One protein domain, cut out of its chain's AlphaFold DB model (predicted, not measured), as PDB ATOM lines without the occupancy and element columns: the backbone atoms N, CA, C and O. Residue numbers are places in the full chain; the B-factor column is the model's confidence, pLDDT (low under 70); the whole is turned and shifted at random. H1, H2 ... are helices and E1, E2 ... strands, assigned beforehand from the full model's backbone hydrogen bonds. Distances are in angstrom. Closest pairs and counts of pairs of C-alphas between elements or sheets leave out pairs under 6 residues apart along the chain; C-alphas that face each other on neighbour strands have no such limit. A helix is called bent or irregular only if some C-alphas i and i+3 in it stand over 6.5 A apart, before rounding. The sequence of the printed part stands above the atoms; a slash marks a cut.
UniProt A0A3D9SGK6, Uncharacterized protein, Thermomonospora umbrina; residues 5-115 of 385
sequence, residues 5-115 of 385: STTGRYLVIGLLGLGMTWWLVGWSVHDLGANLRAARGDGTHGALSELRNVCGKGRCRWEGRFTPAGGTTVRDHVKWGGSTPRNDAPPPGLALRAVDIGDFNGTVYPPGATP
ATOM      1  N   SER A   5     150.580 154.110 215.347       46.16
ATOM      2  CA  SER A   5     150.523 153.364 214.089       46.16
ATOM      3  C   SER A   5     149.201 152.621 213.889       46.16
ATOM      4  O   SER A   5     148.750 152.492 212.754       46.16
ATOM      5  N   THR A   6     148.523 152.181 214.953       39.56
ATOM      6  CA  THR A   6     147.315 151.350 214.811       39.56
ATOM      7  C   THR A   6     146.105 152.152 214.348       39.56
ATOM      8  O   THR A   6     145.420 151.729 213.421       39.56
ATOM      9  N   THR A   7     145.863 153.343 214.899       40.16
ATOM     10  CA  THR A   7     144.715 154.181 214.498       40.16
ATOM     11  C   THR A   7     144.856 154.709 213.067       40.16
ATOM     12  O   THR A   7     143.875 154.742 212.326       40.16
ATOM     13  N   GLY A   8     146.082 155.045 212.644       39.38
ATOM     14  CA  GLY A   8     146.369 155.430 211.259       39.38
ATOM     15  C   GLY A   8     146.129 154.289 210.268       39.38
ATOM     16  O   GLY A   8     145.537 154.507 209.214       39.38
ATOM     17  N   ARG A   9     146.494 153.050 210.630       44.09
ATOM     18  CA  ARG A   9     146.275 151.866 209.782       44.09
ATOM     19  C   ARG A   9     144.791 151.617 209.499       44.09
ATOM     20  O   ARG A   9     144.444 151.348 208.356       44.09
ATOM     21  N   TYR A  10     143.906 151.767 210.489       42.22
ATOM     22  CA  TYR A  10     142.465 151.563 210.271       42.22
ATOM     23  C   TYR A  10     141.826 152.642 209.390       42.22
ATOM     24  O   TYR A  10     140.977 152.320 208.560       42.22
ATOM     25  N   LEU A  11     142.253 153.903 209.522       45.94
ATOM     26  CA  LEU A  11     141.765 154.993 208.671       45.94
ATOM     27  C   LEU A  11     142.188 154.792 207.206       45.94
ATOM     28  O   LEU A  11     141.377 154.959 206.298       45.94
ATOM     29  N   VAL A  12     143.439 154.375 206.986       52.09
ATOM     30  CA  VAL A  12     143.973 154.082 205.648       52.09
ATOM     31  C   VAL A  12     143.241 152.900 205.009       52.09
ATOM     32  O   VAL A  12     142.843 152.993 203.853       52.09
ATOM     33  N   ILE A  13     142.982 151.825 205.762       53.19
ATOM     34  CA  ILE A  13     142.210 150.672 205.264       53.19
ATOM     35  C   ILE A  13     140.773 151.087 204.901       53.19
ATOM     36  O   ILE A  13     140.268 150.686 203.853       53.19
ATOM     37  N   GLY A  14     140.126 151.926 205.718       48.47
ATOM     38  CA  GLY A  14     138.781 152.438 205.434       48.47
ATOM     39  C   GLY A  14     138.717 153.309 204.173       48.47
ATOM     40  O   GLY A  14     137.826 153.126 203.344       48.47
ATOM     41  N   LEU A  15     139.684 154.214 203.993       55.59
ATOM     42  CA  LEU A  15     139.784 155.066 202.803       55.59
ATOM     43  C   LEU A  15     140.096 154.261 201.535       55.59
ATOM     44  O   LEU A  15     139.504 154.528 200.491       55.59
ATOM     45  N   LEU A  16     140.959 153.243 201.628       52.19
ATOM     46  CA  LEU A  16     141.236 152.326 200.519       52.19
ATOM     47  C   LEU A  16     139.983 151.538 200.112       52.19
ATOM     48  O   LEU A  16     139.697 151.427 198.922       52.19
ATOM     49  N   GLY A  17     139.191 151.057 201.079       56.41
ATOM     50  CA  GLY A  17     137.925 150.367 200.805       56.41
ATOM     51  C   GLY A  17     136.891 151.252 200.096       56.41
ATOM     52  O   GLY A  17     136.259 150.825 199.126       56.41
ATOM     53  N   LEU A  18     136.753 152.508 200.531       54.41
ATOM     54  CA  LEU A  18     135.879 153.502 199.893       54.41
ATOM     55  C   LEU A  18     136.351 153.870 198.482       54.41
ATOM     56  O   LEU A  18     135.541 153.886 197.556       54.41
ATOM     57  N   GLY A  19     137.654 154.103 198.306       58.72
ATOM     58  CA  GLY A  19     138.246 154.399 197.002       58.72
ATOM     59  C   GLY A  19     138.050 153.259 196.002       58.72
ATOM     60  O   GLY A  19     137.659 153.502 194.863       58.72
ATOM     61  N   MET A  20     138.230 152.011 196.442       57.72
ATOM     62  CA  MET A  20     138.035 150.832 195.594       57.72
ATOM     63  C   MET A  20     136.564 150.647 195.203       57.72
ATOM     64  O   MET A  20     136.265 150.323 194.057       57.72
ATOM     65  N   THR A  21     135.638 150.929 196.123       57.44
ATOM     66  CA  THR A  21     134.193 150.886 195.847       57.44
ATOM     67  C   THR A  21     133.790 151.957 194.834       57.44
ATOM     68  O   THR A  21     133.091 151.659 193.868       57.44
ATOM     69  N   TRP A  22     134.268 153.193 195.008       60.50
ATOM     70  CA  TRP A  22     134.007 154.288 194.072       60.50
ATOM     71  C   TRP A  22     134.574 154.000 192.678       60.50
ATOM     72  O   TRP A  22     133.906 154.236 191.672       60.50
ATOM     73  N   TRP A  23     135.778 153.425 192.614       63.38
ATOM     74  CA  TRP A  23     136.411 153.023 191.360       63.38
ATOM     75  C   TRP A  23     135.614 151.933 190.626       63.38
ATOM     76  O   TRP A  23     135.358 152.071 189.430       63.38
ATOM     77  N   LEU A  24     135.135 150.907 191.342       56.28
ATOM     78  CA  LEU A  24     134.286 149.848 190.780       56.28
ATOM     79  C   LEU A  24     132.941 150.380 190.264       56.28
ATOM     80  O   LEU A  24     132.478 149.966 189.198       56.28
ATOM     81  N   VAL A  25     132.322 151.323 190.984       59.03
ATOM     82  CA  VAL A  25     131.088 151.987 190.533       59.03
ATOM     83  C   VAL A  25     131.355 152.812 189.274       59.03
ATOM     84  O   VAL A  25     130.620 152.673 188.302       59.03
ATOM     85  N   GLY A  26     132.430 153.606 189.246       61.97
ATOM     86  CA  GLY A  26     132.808 154.408 188.079       61.97
ATOM     87  C   GLY A  26     133.043 153.564 186.822       61.97
ATOM     88  O   GLY A  26     132.528 153.899 185.757       61.97
ATOM     89  N   TRP A  27     133.739 152.430 186.959       59.38
ATOM     90  CA  TRP A  27     133.924 151.466 185.867       59.38
ATOM     91  C   TRP A  27     132.598 150.876 185.375       59.38
ATOM     92  O   TRP A  27     132.385 150.731 184.176       59.38
ATOM     93  N   SER A  28     131.674 150.593 186.294       56.72
ATOM     94  CA  SER A  28     130.388 149.976 185.956       56.72
ATOM     95  C   SER A  28     129.422 150.923 185.238       56.72
ATOM     96  O   SER A  28     128.570 150.463 184.479       56.72
ATOM     97  N   VAL A  29     129.526 152.239 185.463       60.78
ATOM     98  CA  VAL A  29     128.627 153.238 184.856       60.78
ATOM     99  C   VAL A  29     128.863 153.382 183.351       60.78
ATOM    100  O   VAL A  29     127.900 153.617 182.620       60.78
ATOM    101  N   HIS A  30     130.099 153.196 182.873       59.78
ATOM    102  CA  HIS A  30     130.427 153.372 181.455       59.78
ATOM    103  C   HIS A  30     129.684 152.369 180.557       59.78
ATOM    104  O   HIS A  30     129.130 152.749 179.528       59.78
ATOM    105  N   ASP A  31     129.550 151.123 181.016       61.12
ATOM    106  CA  ASP A  31     128.876 150.059 180.265       61.12
ATOM    107  C   ASP A  31     127.378 149.931 180.601       61.12
ATOM    108  O   ASP A  31     126.637 149.198 179.938       61.12
ATOM    109  N   LEU A  32     126.885 150.633 181.628       65.69
ATOM    110  CA  LEU A  32     125.508 150.482 182.110       65.69
ATOM    111  C   LEU A  32     124.476 150.909 181.056       65.69
ATOM    112  O   LEU A  32     123.478 150.219 180.854       65.69
ATOM    113  N   GLY A  33     124.716 152.027 180.361       71.44
ATOM    114  CA  GLY A  33     123.773 152.583 179.384       71.44
ATOM    115  C   GLY A  33     123.644 151.752 178.103       71.44
ATOM    116  O   GLY A  33     122.563 151.676 177.518       71.44
ATOM    117  N   ALA A  34     124.732 151.115 177.675       67.75
ATOM    118  CA  ALA A  34     124.743 150.188 176.548       67.75
ATOM    119  C   ALA A  34     123.975 148.905 176.907       67.75
ATOM    120  O   ALA A  34     123.023 148.517 176.229       67.75
ATOM    121  N   ASN A  35     124.303 148.309 178.053       67.44
ATOM    122  CA  ASN A  35     123.661 147.072 178.467       67.44
ATOM    123  C   ASN A  35     122.171 147.247 178.847       67.44
ATOM    124  O   ASN A  35     121.387 146.323 178.650       67.44
ATOM    125  N   LEU A  36     121.747 148.411 179.362       71.25
ATOM    126  CA  LEU A  36     120.326 148.709 179.624       71.25
ATOM    127  C   LEU A  36     119.494 148.748 178.339       71.25
ATOM    128  O   LEU A  36     118.379 148.228 178.323       71.25
ATOM    129  N   ARG A  37     120.039 149.340 177.271       73.19
ATOM    130  CA  ARG A  37     119.403 149.344 175.948       73.19
ATOM    131  C   ARG A  37     119.303 147.924 175.395       73.19
ATOM    132  O   ARG A  37     118.220 147.503 175.010       73.19
ATOM    133  N   ALA A  38     120.375 147.135 175.505       70.56
ATOM    134  CA  ALA A  38     120.357 145.723 175.111       70.56
ATOM    135  C   ALA A  38     119.312 144.899 175.890       70.56
ATOM    136  O   ALA A  38     118.578 144.111 175.296       70.56
ATOM    137  N   ALA A  39     119.200 145.113 177.205       70.06
ATOM    138  CA  ALA A  39     118.236 144.419 178.060       70.06
ATOM    139  C   ALA A  39     116.776 144.766 177.723       70.06
ATOM    140  O   ALA A  39     115.904 143.904 177.825       70.06
ATOM    141  N   ARG A  40     116.507 146.007 177.295       78.25
ATOM    142  CA  ARG A  40     115.190 146.437 176.793       78.25
ATOM    143  C   ARG A  40     114.904 145.969 175.367       78.25
ATOM    144  O   ARG A  40     113.761 146.035 174.931       78.25
ATOM    145  N   GLY A  41     115.923 145.472 174.665       76.31
ATOM    146  CA  GLY A  41     115.847 145.194 173.234       76.31
ATOM    147  C   GLY A  41     115.877 146.463 172.380       76.31
ATOM    148  O   GLY A  41     115.540 146.397 171.207       76.31
ATOM    149  N   ASP A  42     116.287 147.600 172.945       82.38
ATOM    150  CA  ASP A  42     116.396 148.866 172.227       82.38
ATOM    151  C   ASP A  42     117.602 148.799 171.278       82.38
ATOM    152  O   ASP A  42     118.752 148.880 171.715       82.38
ATOM    153  N   GLY A  43     117.357 148.649 169.978       86.88
ATOM    154  CA  GLY A  43     118.410 148.628 168.968       86.88
ATOM    155  C   GLY A  43     117.969 147.999 167.652       86.88
ATOM    156  O   GLY A  43     116.800 147.673 167.443       86.88
ATOM    157  N   THR A  44     118.926 147.811 166.751       89.81
ATOM    158  CA  THR A  44     118.687 147.126 165.484       89.81
ATOM    159  C   THR A  44     118.745 145.626 165.727       89.81
ATOM    160  O   THR A  44     119.803 145.065 166.015       89.81
ATOM    161  N   HIS A  45     117.603 144.956 165.619       90.00
ATOM    162  CA  HIS A  45     117.544 143.500 165.699       90.00
ATOM    163  C   HIS A  45     118.194 142.865 164.473       90.00
ATOM    164  O   HIS A  45     118.134 143.416 163.379       90.00
ATOM    165  N   GLY A  46     118.782 141.687 164.640       91.50
ATOM    166  CA  GLY A  46     119.384 140.939 163.547       91.50
ATOM    167  C   GLY A  46     119.793 139.531 163.950       91.50
ATOM    168  O   GLY A  46     119.417 139.024 165.012       91.50
ATOM    169  N   ALA A  47     120.572 138.901 163.083       90.50
ATOM    170  CA  ALA A  47     121.157 137.593 163.310       90.50
ATOM    171  C   ALA A  47     122.685 137.681 163.267       90.50
ATOM    172  O   ALA A  47     123.248 138.271 162.347       90.50
ATOM    173  N   LEU A  48     123.345 137.079 164.255       88.50
ATOM    174  CA  LEU A  48     124.782 136.844 164.245       88.50
ATOM    175  C   LEU A  48     125.044 135.425 163.725       88.50
ATOM    176  O   LEU A  48     124.602 134.452 164.334       88.50
ATOM    177  N   SER A  49     125.742 135.313 162.601       89.38
ATOM    178  CA  SER A  49     126.167 134.058 161.979       89.38
ATOM    179  C   SER A  49     127.695 133.940 161.978       89.38
ATOM    180  O   SER A  49     128.404 134.869 162.364       89.38
ATOM    181  N   GLU A  50     128.214 132.776 161.574       86.81
ATOM    182  CA  GLU A  50     129.660 132.536 161.422       86.81
ATOM    183  C   GLU A  50     130.487 132.870 162.674       86.81
ATOM    184  O   GLU A  50     131.554 133.473 162.589       86.81
ATOM    185  N   LEU A  51     129.990 132.480 163.849       84.00
ATOM    186  CA  LEU A  51     130.682 132.680 165.120       84.00
ATOM    187  C   LEU A  51     132.029 131.945 165.149       84.00
ATOM    188  O   LEU A  51     132.105 130.732 164.949       84.00
ATOM    189  N   ARG A  52     133.092 132.687 165.449       82.75
ATOM    190  CA  ARG A  52     134.465 132.207 165.612       82.75
ATOM    191  C   ARG A  52     134.977 132.650 166.970       82.75
ATOM    192  O   ARG A  52     134.726 133.773 167.403       82.75
ATOM    193  N   ASN A  53     135.716 131.774 167.635       81.88
ATOM    194  CA  ASN A  53     136.371 132.122 168.883       81.88
ATOM    195  C   ASN A  53     137.754 132.711 168.583       81.88
ATOM    196  O   ASN A  53     138.614 132.027 168.029       81.88
ATOM    197  N   VAL A  54     137.963 133.977 168.931       82.69
ATOM    198  CA  VAL A  54     139.225 134.695 168.761       82.69
ATOM    199  C   VAL A  54     139.878 134.843 170.131       82.69
ATOM    200  O   VAL A  54     139.370 135.541 171.010       82.69
ATOM    201  N   CYS A  55     141.021 134.188 170.327       80.19
ATOM    202  CA  CYS A  55     141.769 134.232 171.581       80.19
ATOM    203  C   CYS A  55     142.969 135.180 171.481       80.19
ATOM    204  O   CYS A  55     143.807 135.052 170.592       80.19
ATOM    205  N   GLY A  56     143.045 136.141 172.406       77.19
ATOM    206  CA  GLY A  56     144.185 137.046 172.578       77.19
ATOM    207  C   GLY A  56     145.050 136.671 173.785       77.19
ATOM    208  O   GLY A  56     144.931 135.577 174.335       77.19
ATOM    209  N   LYS A  57     145.899 137.605 174.247       65.69
ATOM    210  CA  LYS A  57     146.740 137.455 175.454       65.69
ATOM    211  C   LYS A  57     145.885 137.362 176.735       65.69
ATOM    212  O   LYS A  57     145.759 138.330 177.475       65.69
ATOM    213  N   GLY A  58     145.280 136.199 176.974       59.09
ATOM    214  CA  GLY A  58     144.597 135.842 178.221       59.09
ATOM    215  C   GLY A  58     143.069 135.928 178.219       59.09
ATOM    216  O   GLY A  58     142.471 135.694 179.263       59.09
ATOM    217  N   ARG A  59     142.414 136.248 177.092       72.00
ATOM    218  CA  ARG A  59     140.942 136.203 176.966       72.00
ATOM    219  C   ARG A  59     140.533 135.726 175.577       72.00
ATOM    220  O   ARG A  59     141.104 136.169 174.581       72.00
ATOM    221  N   CYS A  60     139.534 134.856 175.533       76.00
ATOM    222  CA  CYS A  60     138.871 134.421 174.311       76.00
ATOM    223  C   CYS A  60     137.548 135.176 174.162       76.00
ATOM    224  O   CYS A  60     136.841 135.381 175.151       76.00
ATOM    225  N   ARG A  61     137.242 135.633 172.948       80.19
ATOM    226  CA  ARG A  61     136.004 136.349 172.625       80.19
ATOM    227  C   ARG A  61     135.393 135.786 171.352       80.19
ATOM    228  O   ARG A  61     136.112 135.409 170.434       80.19
ATOM    229  N   TRP A  62     134.074 135.777 171.286       85.06
ATOM    230  CA  TRP A  62     133.358 135.350 170.092       85.06
ATOM    231  C   TRP A  62     133.165 136.530 169.144       85.06
ATOM    232  O   TRP A  62     132.723 137.601 169.561       85.06
ATOM    233  N   GLU A  63     133.497 136.324 167.876       88.31
ATOM    234  CA  GLU A  63     133.274 137.271 166.788       88.31
ATOM    235  C   GLU A  63     132.488 136.593 165.672       88.31
ATOM    236  O   GLU A  63     132.664 135.403 165.429       88.31
ATOM    237  N   GLY A  64     131.630 137.333 164.982       89.88
ATOM    238  CA  GLY A  64     130.862 136.795 163.868       89.88
ATOM    239  C   GLY A  64     130.401 137.871 162.901       89.88
ATOM    240  O   GLY A  64     130.825 139.028 162.959       89.88
ATOM    241  N   ARG A  65     129.513 137.460 162.006       91.81
ATOM    242  CA  ARG A  65     128.892 138.294 160.987       91.81
ATOM    243  C   ARG A  65     127.485 138.677 161.427       91.81
ATOM    244  O   ARG A  65     126.641 137.804 161.612       91.81
ATOM    245  N   PHE A  66     127.217 139.965 161.610       92.31
ATOM    246  CA  PHE A  66     125.897 140.463 161.997       92.31
ATOM    247  C   PHE A  66     125.112 140.939 160.776       92.31
ATOM    248  O   PHE A  66     125.589 141.767 159.997       92.31
ATOM    249  N   THR A  67     123.888 140.432 160.642       93.00
ATOM    250  CA  THR A  67     122.941 140.801 159.586       93.00
ATOM    251  C   THR A  67     121.690 141.416 160.222       93.00
ATOM    252  O   THR A  67     120.953 140.695 160.901       93.00
ATOM    253  N   PRO A  68     121.432 142.724 160.050       91.81
ATOM    254  CA  PRO A  68     120.253 143.383 160.607       91.81
ATOM    255  C   PRO A  68     118.959 142.893 159.941       91.81
ATOM    256  O   PRO A  68     118.913 142.612 158.744       91.81
ATOM    257  N   ALA A  69     117.880 142.814 160.716       85.44
ATOM    258  CA  ALA A  69     116.556 142.428 160.254       85.44
ATOM    259  C   ALA A  69     116.004 143.514 159.316       85.44
ATOM    260  O   ALA A  69     115.664 144.609 159.753       85.44
ATOM    261  N   GLY A  70     115.944 143.210 158.016       80.25
ATOM    262  CA  GLY A  70     115.445 144.126 156.983       80.25
ATOM    263  C   GLY A  70     116.499 145.041 156.347       80.25
ATOM    264  O   GLY A  70     116.141 145.863 155.510       80.25
ATOM    265  N   GLY A  71     117.781 144.904 156.706       77.00
ATOM    266  CA  GLY A  71     118.876 145.660 156.092       77.00
ATOM    267  C   GLY A  71     119.747 144.806 155.167       77.00
ATOM    268  O   GLY A  71     119.844 143.593 155.329       77.00
ATOM    269  N   THR A  72     120.421 145.449 154.213       75.25
ATOM    270  CA  THR A  72     121.420 144.813 153.329       75.25
ATOM    271  C   THR A  72     122.852 144.948 153.852       75.25
ATOM    272  O   THR A  72     123.764 144.300 153.345       75.25
ATOM    273  N   THR A  73     123.074 145.783 154.871       84.81
ATOM    274  CA  THR A  73     124.405 146.067 155.413       84.81
ATOM    275  C   THR A  73     124.835 144.986 156.396       84.81
ATOM    276  O   THR A  73     124.454 145.000 157.568       84.81
ATOM    277  N   VAL A  74     125.645 144.057 155.907       88.56
ATOM    278  CA  VAL A  74     126.290 143.020 156.711       88.56
ATOM    279  C   VAL A  74     127.537 143.599 157.382       88.56
ATOM    280  O   VAL A  74     128.336 144.274 156.734       88.56
ATOM    281  N   ARG A  75     127.707 143.345 158.684       89.25
ATOM    282  CA  ARG A  75     128.895 143.758 159.447       89.25
ATOM    283  C   ARG A  75     129.711 142.527 159.833       89.25
ATOM    284  O   ARG A  75     129.193 141.638 160.504       89.25
ATOM    285  N   ASP A  76     130.980 142.501 159.440       90.88
ATOM    286  CA  ASP A  76     131.928 141.444 159.807       90.88
ATOM    287  C   ASP A  76     132.689 141.788 161.102       90.88
ATOM    288  O   ASP A  76     132.767 142.952 161.497       90.88
ATOM    289  N   HIS A  77     133.260 140.772 161.759       88.38
ATOM    290  CA  HIS A  77     134.058 140.900 162.995       88.38
ATOM    291  C   HIS A  77     133.319 141.542 164.180       88.38
ATOM    292  O   HIS A  77     133.912 142.205 165.036       88.38
ATOM    293  N   VAL A  78     132.005 141.336 164.247       88.69
ATOM    294  CA  VAL A  78     131.161 141.866 165.315       88.69
ATOM    295  C   VAL A  78     131.317 140.999 166.556       88.69
ATOM    296  O   VAL A  78     131.179 139.776 166.492       88.69
ATOM    297  N   LYS A  79     131.606 141.632 167.694       88.19
ATOM    298  CA  LYS A  79     131.829 140.932 168.963       88.19
ATOM    299  C   LYS A  79     130.501 140.506 169.573       88.19
ATOM    300  O   LYS A  79     129.553 141.285 169.603       88.19
ATOM    301  N   TRP A  80     130.455 139.302 170.126       83.88
ATOM    302  CA  TRP A  80     129.332 138.847 170.940       83.88
ATOM    303  C   TRP A  80     129.530 139.268 172.399       83.88
ATOM    304  O   TRP A  80     130.523 138.898 173.030       83.88
ATOM    305  N   GLY A  81     128.592 140.054 172.926       76.19
ATOM    306  CA  GLY A  81     128.596 140.563 174.295       76.19
ATOM    307  C   GLY A  81     127.444 140.017 175.140       76.19
ATOM    308  O   GLY A  81     126.385 139.665 174.630       76.19
ATOM    309  N   GLY A  82     127.639 140.003 176.461       67.38
ATOM    310  CA  GLY A  82     126.640 139.567 177.444       67.38
ATOM    311  C   GLY A  82     126.947 138.200 178.056       67.38
ATOM    312  O   GLY A  82     127.532 137.325 177.424       67.38
ATOM    313  N   SER A  83     126.562 138.017 179.320       58.44
ATOM    314  CA  SER A  83     126.637 136.722 179.993       58.44
ATOM    315  C   SER A  83     125.393 135.916 179.629       58.44
ATOM    316  O   SER A  83     124.330 136.120 180.217       58.44
ATOM    317  N   THR A  84     125.481 135.015 178.657       52.62
ATOM    318  CA  THR A  84     124.456 133.977 178.545       52.62
ATOM    319  C   THR A  84     124.590 133.029 179.743       52.62
ATOM    320  O   THR A  84     125.710 132.703 180.133       52.62
ATOM    321  N   PRO A  85     123.483 132.538 180.338       44.03
ATOM    322  CA  PRO A  85     123.532 131.550 181.426       44.03
ATOM    323  C   PRO A  85     124.289 130.264 181.059       44.03
ATOM    324  O   PRO A  85     124.701 129.507 181.932       44.03
ATOM    325  N   ARG A  86     124.481 130.023 179.759       42.56
ATOM    326  CA  ARG A  86     125.406 129.035 179.214       42.56
ATOM    327  C   ARG A  86     126.654 129.760 178.723       42.56
ATOM    328  O   ARG A  86     126.594 130.471 177.724       42.56
ATOM    329  N   ASN A  87     127.767 129.541 179.416       43.47
ATOM    330  CA  ASN A  87     129.119 129.805 178.912       43.47
ATOM    331  C   ASN A  87     129.536 128.794 177.824       43.47
ATOM    332  O   ASN A  87     130.677 128.815 177.365       43.47
ATOM    333  N   ASP A  88     128.631 127.901 177.423       49.47
ATOM    334  CA  ASP A  88     128.872 126.941 176.361       49.47
ATOM    335  C   ASP A  88     128.848 127.669 175.021       49.47
ATOM    336  O   ASP A  88     127.902 128.395 174.700       49.47
ATOM    337  N   ALA A  89     129.918 127.471 174.256       55.19
ATOM    338  CA  ALA A  89     130.014 127.892 172.872       55.19
ATOM    339  C   ALA A  89     128.695 127.576 172.142       55.19
ATOM    340  O   ALA A  89     128.254 126.421 172.181       55.19
ATOM    341  N   PRO A  90     128.050 128.549 171.478       61.72
ATOM    342  CA  PRO A  90     126.957 128.213 170.584       61.72
ATOM    343  C   PRO A  90     127.477 127.210 169.540       61.72
ATOM    344  O   PRO A  90     128.624 127.339 169.098       61.72
ATOM    345  N   PRO A  91     126.682 126.197 169.154       62.84
ATOM    346  CA  PRO A  91     127.117 125.221 168.168       62.84
ATOM    347  C   PRO A  91     127.568 125.932 166.882       62.84
ATOM    348  O   PRO A  91     126.889 126.868 166.440       62.84
ATOM    349  N   PRO A  92     128.698 125.530 166.275       61.88
ATOM    350  CA  PRO A  92     129.178 126.155 165.051       61.88
ATOM    351  C   PRO A  92     128.114 126.061 163.949       61.88
ATOM    352  O   PRO A  92     127.497 125.017 163.756       61.88
ATOM    353  N   GLY A  93     127.891 127.169 163.239       66.81
ATOM    354  CA  GLY A  93     126.923 127.256 162.138       66.81
ATOM    355  C   GLY A  93     125.507 127.705 162.521       66.81
ATOM    356  O   GLY A  93     124.692 127.920 161.627       66.81
ATOM    357  N   LEU A  94     125.200 127.907 163.808       74.12
ATOM    358  CA  LEU A  94     123.898 128.440 164.224       74.12
ATOM    359  C   LEU A  94     123.860 129.971 164.139       74.12
ATOM    360  O   LEU A  94     124.705 130.661 164.708       74.12
ATOM    361  N   ALA A  95     122.842 130.498 163.457       80.75
ATOM    362  CA  ALA A  95     122.517 131.916 163.493       80.75
ATOM    363  C   ALA A  95     121.813 132.245 164.819       80.75
ATOM    364  O   ALA A  95     120.751 131.698 165.125       80.75
ATOM    365  N   LEU A  96     122.400 133.140 165.611       85.94
ATOM    366  CA  LEU A  96     121.839 133.588 166.882       85.94
ATOM    367  C   LEU A  96     121.103 134.908 166.699       85.94
ATOM    368  O   LEU A  96     121.591 135.808 166.023       85.94
ATOM    369  N   ARG A  97     119.950 135.062 167.352       87.50
ATOM    370  CA  ARG A  97     119.293 136.372 167.429       87.50
ATOM    371  C   ARG A  97     120.164 137.324 168.242       87.50
ATOM    372  O   ARG A  97     120.605 136.967 169.334       87.50
ATOM    373  N   ALA A  98     120.370 138.522 167.717       88.31
ATOM    374  CA  ALA A  98     121.213 139.539 168.322       88.31
ATOM    375  C   ALA A  98     120.590 140.932 168.166       88.31
ATOM    376  O   ALA A  98     119.752 141.157 167.289       88.31
ATOM    377  N   VAL A  99     121.003 141.861 169.020       88.75
ATOM    378  CA  VAL A  99     120.603 143.269 168.993       88.75
ATOM    379  C   VAL A  99     121.861 144.128 168.948       88.75
ATOM    380  O   VAL A  99     122.739 143.992 169.807       88.75
ATOM    381  N   ASP A 100     121.946 144.994 167.940       87.88
ATOM    382  CA  ASP A 100     122.962 146.039 167.832       87.88
ATOM    383  C   ASP A 100     122.431 147.325 168.465       87.88
ATOM    384  O   ASP A 100     121.465 147.929 167.999       87.88
ATOM    385  N   ILE A 101     123.071 147.733 169.551       85.06
ATOM    386  CA  ILE A 101     122.702 148.904 170.349       85.06
ATOM    387  C   ILE A 101     123.471 150.173 169.940       85.06
ATOM    388  O   ILE A 101     123.334 151.212 170.593       85.06
ATOM    389  N   GLY A 102     124.303 150.090 168.894       80.69
ATOM    390  CA  GLY A 102     125.160 151.188 168.451       80.69
ATOM    391  C   GLY A 102     126.355 151.429 169.375       80.69
ATOM    392  O   GLY A 102     126.772 152.571 169.556       80.69
ATOM    393  N   ASP A 103     126.882 150.371 169.997       77.38
ATOM    394  CA  ASP A 103     128.115 150.451 170.781       77.38
ATOM    395  C   ASP A 103     129.313 150.757 169.862       77.38
ATOM    396  O   ASP A 103     129.491 150.135 168.809       77.38
ATOM    397  N   PHE A 104     130.170 151.691 170.285       70.88
ATOM    398  CA  PHE A 104     131.390 152.082 169.573       70.88
ATOM    399  C   PHE A 104     132.347 150.904 169.355       70.88
ATOM    400  O   PHE A 104     133.121 150.905 168.399       70.88
ATOM    401  N   ASN A 105     132.280 149.875 170.205       75.88
ATOM    402  CA  ASN A 105     133.145 148.701 170.109       75.88
ATOM    403  C   ASN A 105     132.675 147.631 169.112       75.88
ATOM    404  O   ASN A 105     133.378 146.617 168.969       75.88
ATOM    405  N   GLY A 106     131.535 147.844 168.436       81.94
ATOM    406  CA  GLY A 106     130.968 146.897 167.472       81.94
ATOM    407  C   GLY A 106     130.486 145.605 168.133       81.94
ATOM    408  O   GLY A 106     130.727 144.519 167.607       81.94
ATOM    409  N   THR A 107     129.878 145.722 169.313       85.38
ATOM    410  CA  THR A 107     129.389 144.590 170.107       85.38
ATOM    411  C   THR A 107     127.884 144.420 169.921       85.38
ATOM    412  O   THR A 107     127.136 145.390 170.033       85.38
ATOM    413  N   VAL A 108     127.432 143.187 169.691       87.38
ATOM    414  CA  VAL A 108     126.007 142.823 169.680       87.38
ATOM    415  C   VAL A 108     125.687 141.875 170.823       87.38
ATOM    416  O   VAL A 108     126.532 141.087 171.251       87.38
ATOM    417  N   TYR A 109     124.453 141.947 171.309       84.88
ATOM    418  CA  TYR A 109     124.015 141.243 172.512       84.88
ATOM    419  C   TYR A 109     122.826 140.328 172.204       84.88
ATOM    420  O   TYR A 109     122.019 140.662 171.331       84.88
ATOM    421  N   PRO A 110     122.657 139.197 172.911       82.56
ATOM    422  CA  PRO A 110     121.431 138.423 172.806       82.56
ATOM    423  C   PRO A 110     120.225 139.259 173.272       82.56
ATOM    424  O   PRO A 110     120.351 140.072 174.193       82.56
ATOM    425  N   PRO A 111     119.035 139.068 172.680       74.38
ATOM    426  CA  PRO A 111     117.827 139.727 173.160       74.38
ATOM    427  C   PRO A 111     117.546 139.311 174.610       74.38
ATOM    428  O   PRO A 111     117.528 138.122 174.928       74.38
ATOM    429  N   GLY A 112     117.351 140.294 175.491       68.31
ATOM    430  CA  GLY A 112     117.177 140.054 176.926       68.31
ATOM    431  C   GLY A 112     118.474 139.727 177.674       68.31
ATOM    432  O   GLY A 112     118.409 139.237 178.801       68.31
ATOM    433  N   ALA A 113     119.647 139.984 177.079       67.56
ATOM    434  CA  ALA A 113     120.920 139.871 177.779       67.56
ATOM    435  C   ALA A 113     120.895 140.706 179.062       67.56
ATOM    436  O   ALA A 113     120.710 141.924 179.031       67.56
ATOM    437  N   THR A 114     121.130 140.055 180.199       60.31
ATOM    438  CA  THR A 114     121.398 140.781 181.434       60.31
ATOM    439  C   THR A 114     122.793 141.396 181.344       60.31
ATOM    440  O   THR A 114     123.748 140.682 181.014       60.31
ATOM    441  N   PRO A 115     122.944 142.692 181.658       59.50
ATOM    442  CA  PRO A 115     124.251 143.323 181.738       59.50
ATOM    443  C   PRO A 115     125.160 142.514 182.667       59.50
ATOM    444  O   PRO A 115     124.786 142.265 183.814       59.50
TER     445      PRO A 115
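AT A GLANCE: This is residues 5 to 115 of the 385 residues of an uncharacterized protein of Thermomonospora umbrina (UniProt A0A3D9SGK6). A small closed barrel of five strands has a bent helix, H1: its short arm H1b packs on the outside of the barrel, while its long arm H1a sticks out with residues 5 to 27. That arm makes the length of the whole, 67 by 29 by 23 A. The printed part has 111 residues, with one named helix and then five named strands, E1 to E5, mixed in class. Round the ring run E1, E2, E3, E5 and E4, a mixed sheet; the whole is loose, with a radius of gyration of the C-alphas of 18.9 A.

HOW THE PARTS SIT: H1, residues 5 to 40, was assigned as one helix by its hydrogen bonds but is bent: C-alphas 30 and 33 are 7.0 A apart. H1a, residues 5 to 30, and H1b, residues 33 to 40, stand at a steep tilt of 57 degrees. O i to N i+4 pairs are within hydrogen-bond range throughout H1b and in 21 of 22 cases in H1a. E1, residues 44 to 55, E2, residues 60 to 68, and E3, residues 75 to 80, form a meander, each strand the antiparallel neighbour of the one before, with N 49 and O 65 at 2.8 A and N 66 and O 75 at 2.8 A. E4, residues 96 to 100, is antiparallel to E1, N 46 and O 98 at 2.9 A, completing a Greek key, a meander whose first strand neighbours the fourth. E5, residues 107 to 109, is parallel to E3, N 108 and O 79 at 2.9 A, and forms a hairpin with E4, N 99 and O 109 at 2.8 A. H1b is on the barrel, over E4 and E5, at a height over the sheet of 10.0 A; its closest C-alphas to E5 are those of Ala 38 and Tyr 109, 6.3 A. H1a is apart from the five strands.

IN THESE COORDINATES: H1a runs 38.3 A from C-alpha 5 at (150.523, 153.364, 214.089), and H1b 10.9 A. E1, 27.1 A, bends by 74 degrees at residue 47; E2 is 24.8 A, E3 and E4 12.5 A each, and E5 6.8 A, ending at C-alpha 109 at (124.015, 141.243, 172.512).

THE WHOLE: The C-alphas of Ser 5 and Thr 72, the two farthest apart, are 67.9 A apart. The printed part has no cut; the link from E3 to E4, 15 residues, is long. Mean pLDDT of the printed part is 71.4; 48 residues are under 70, among them 5 to 32 and 82 to 93.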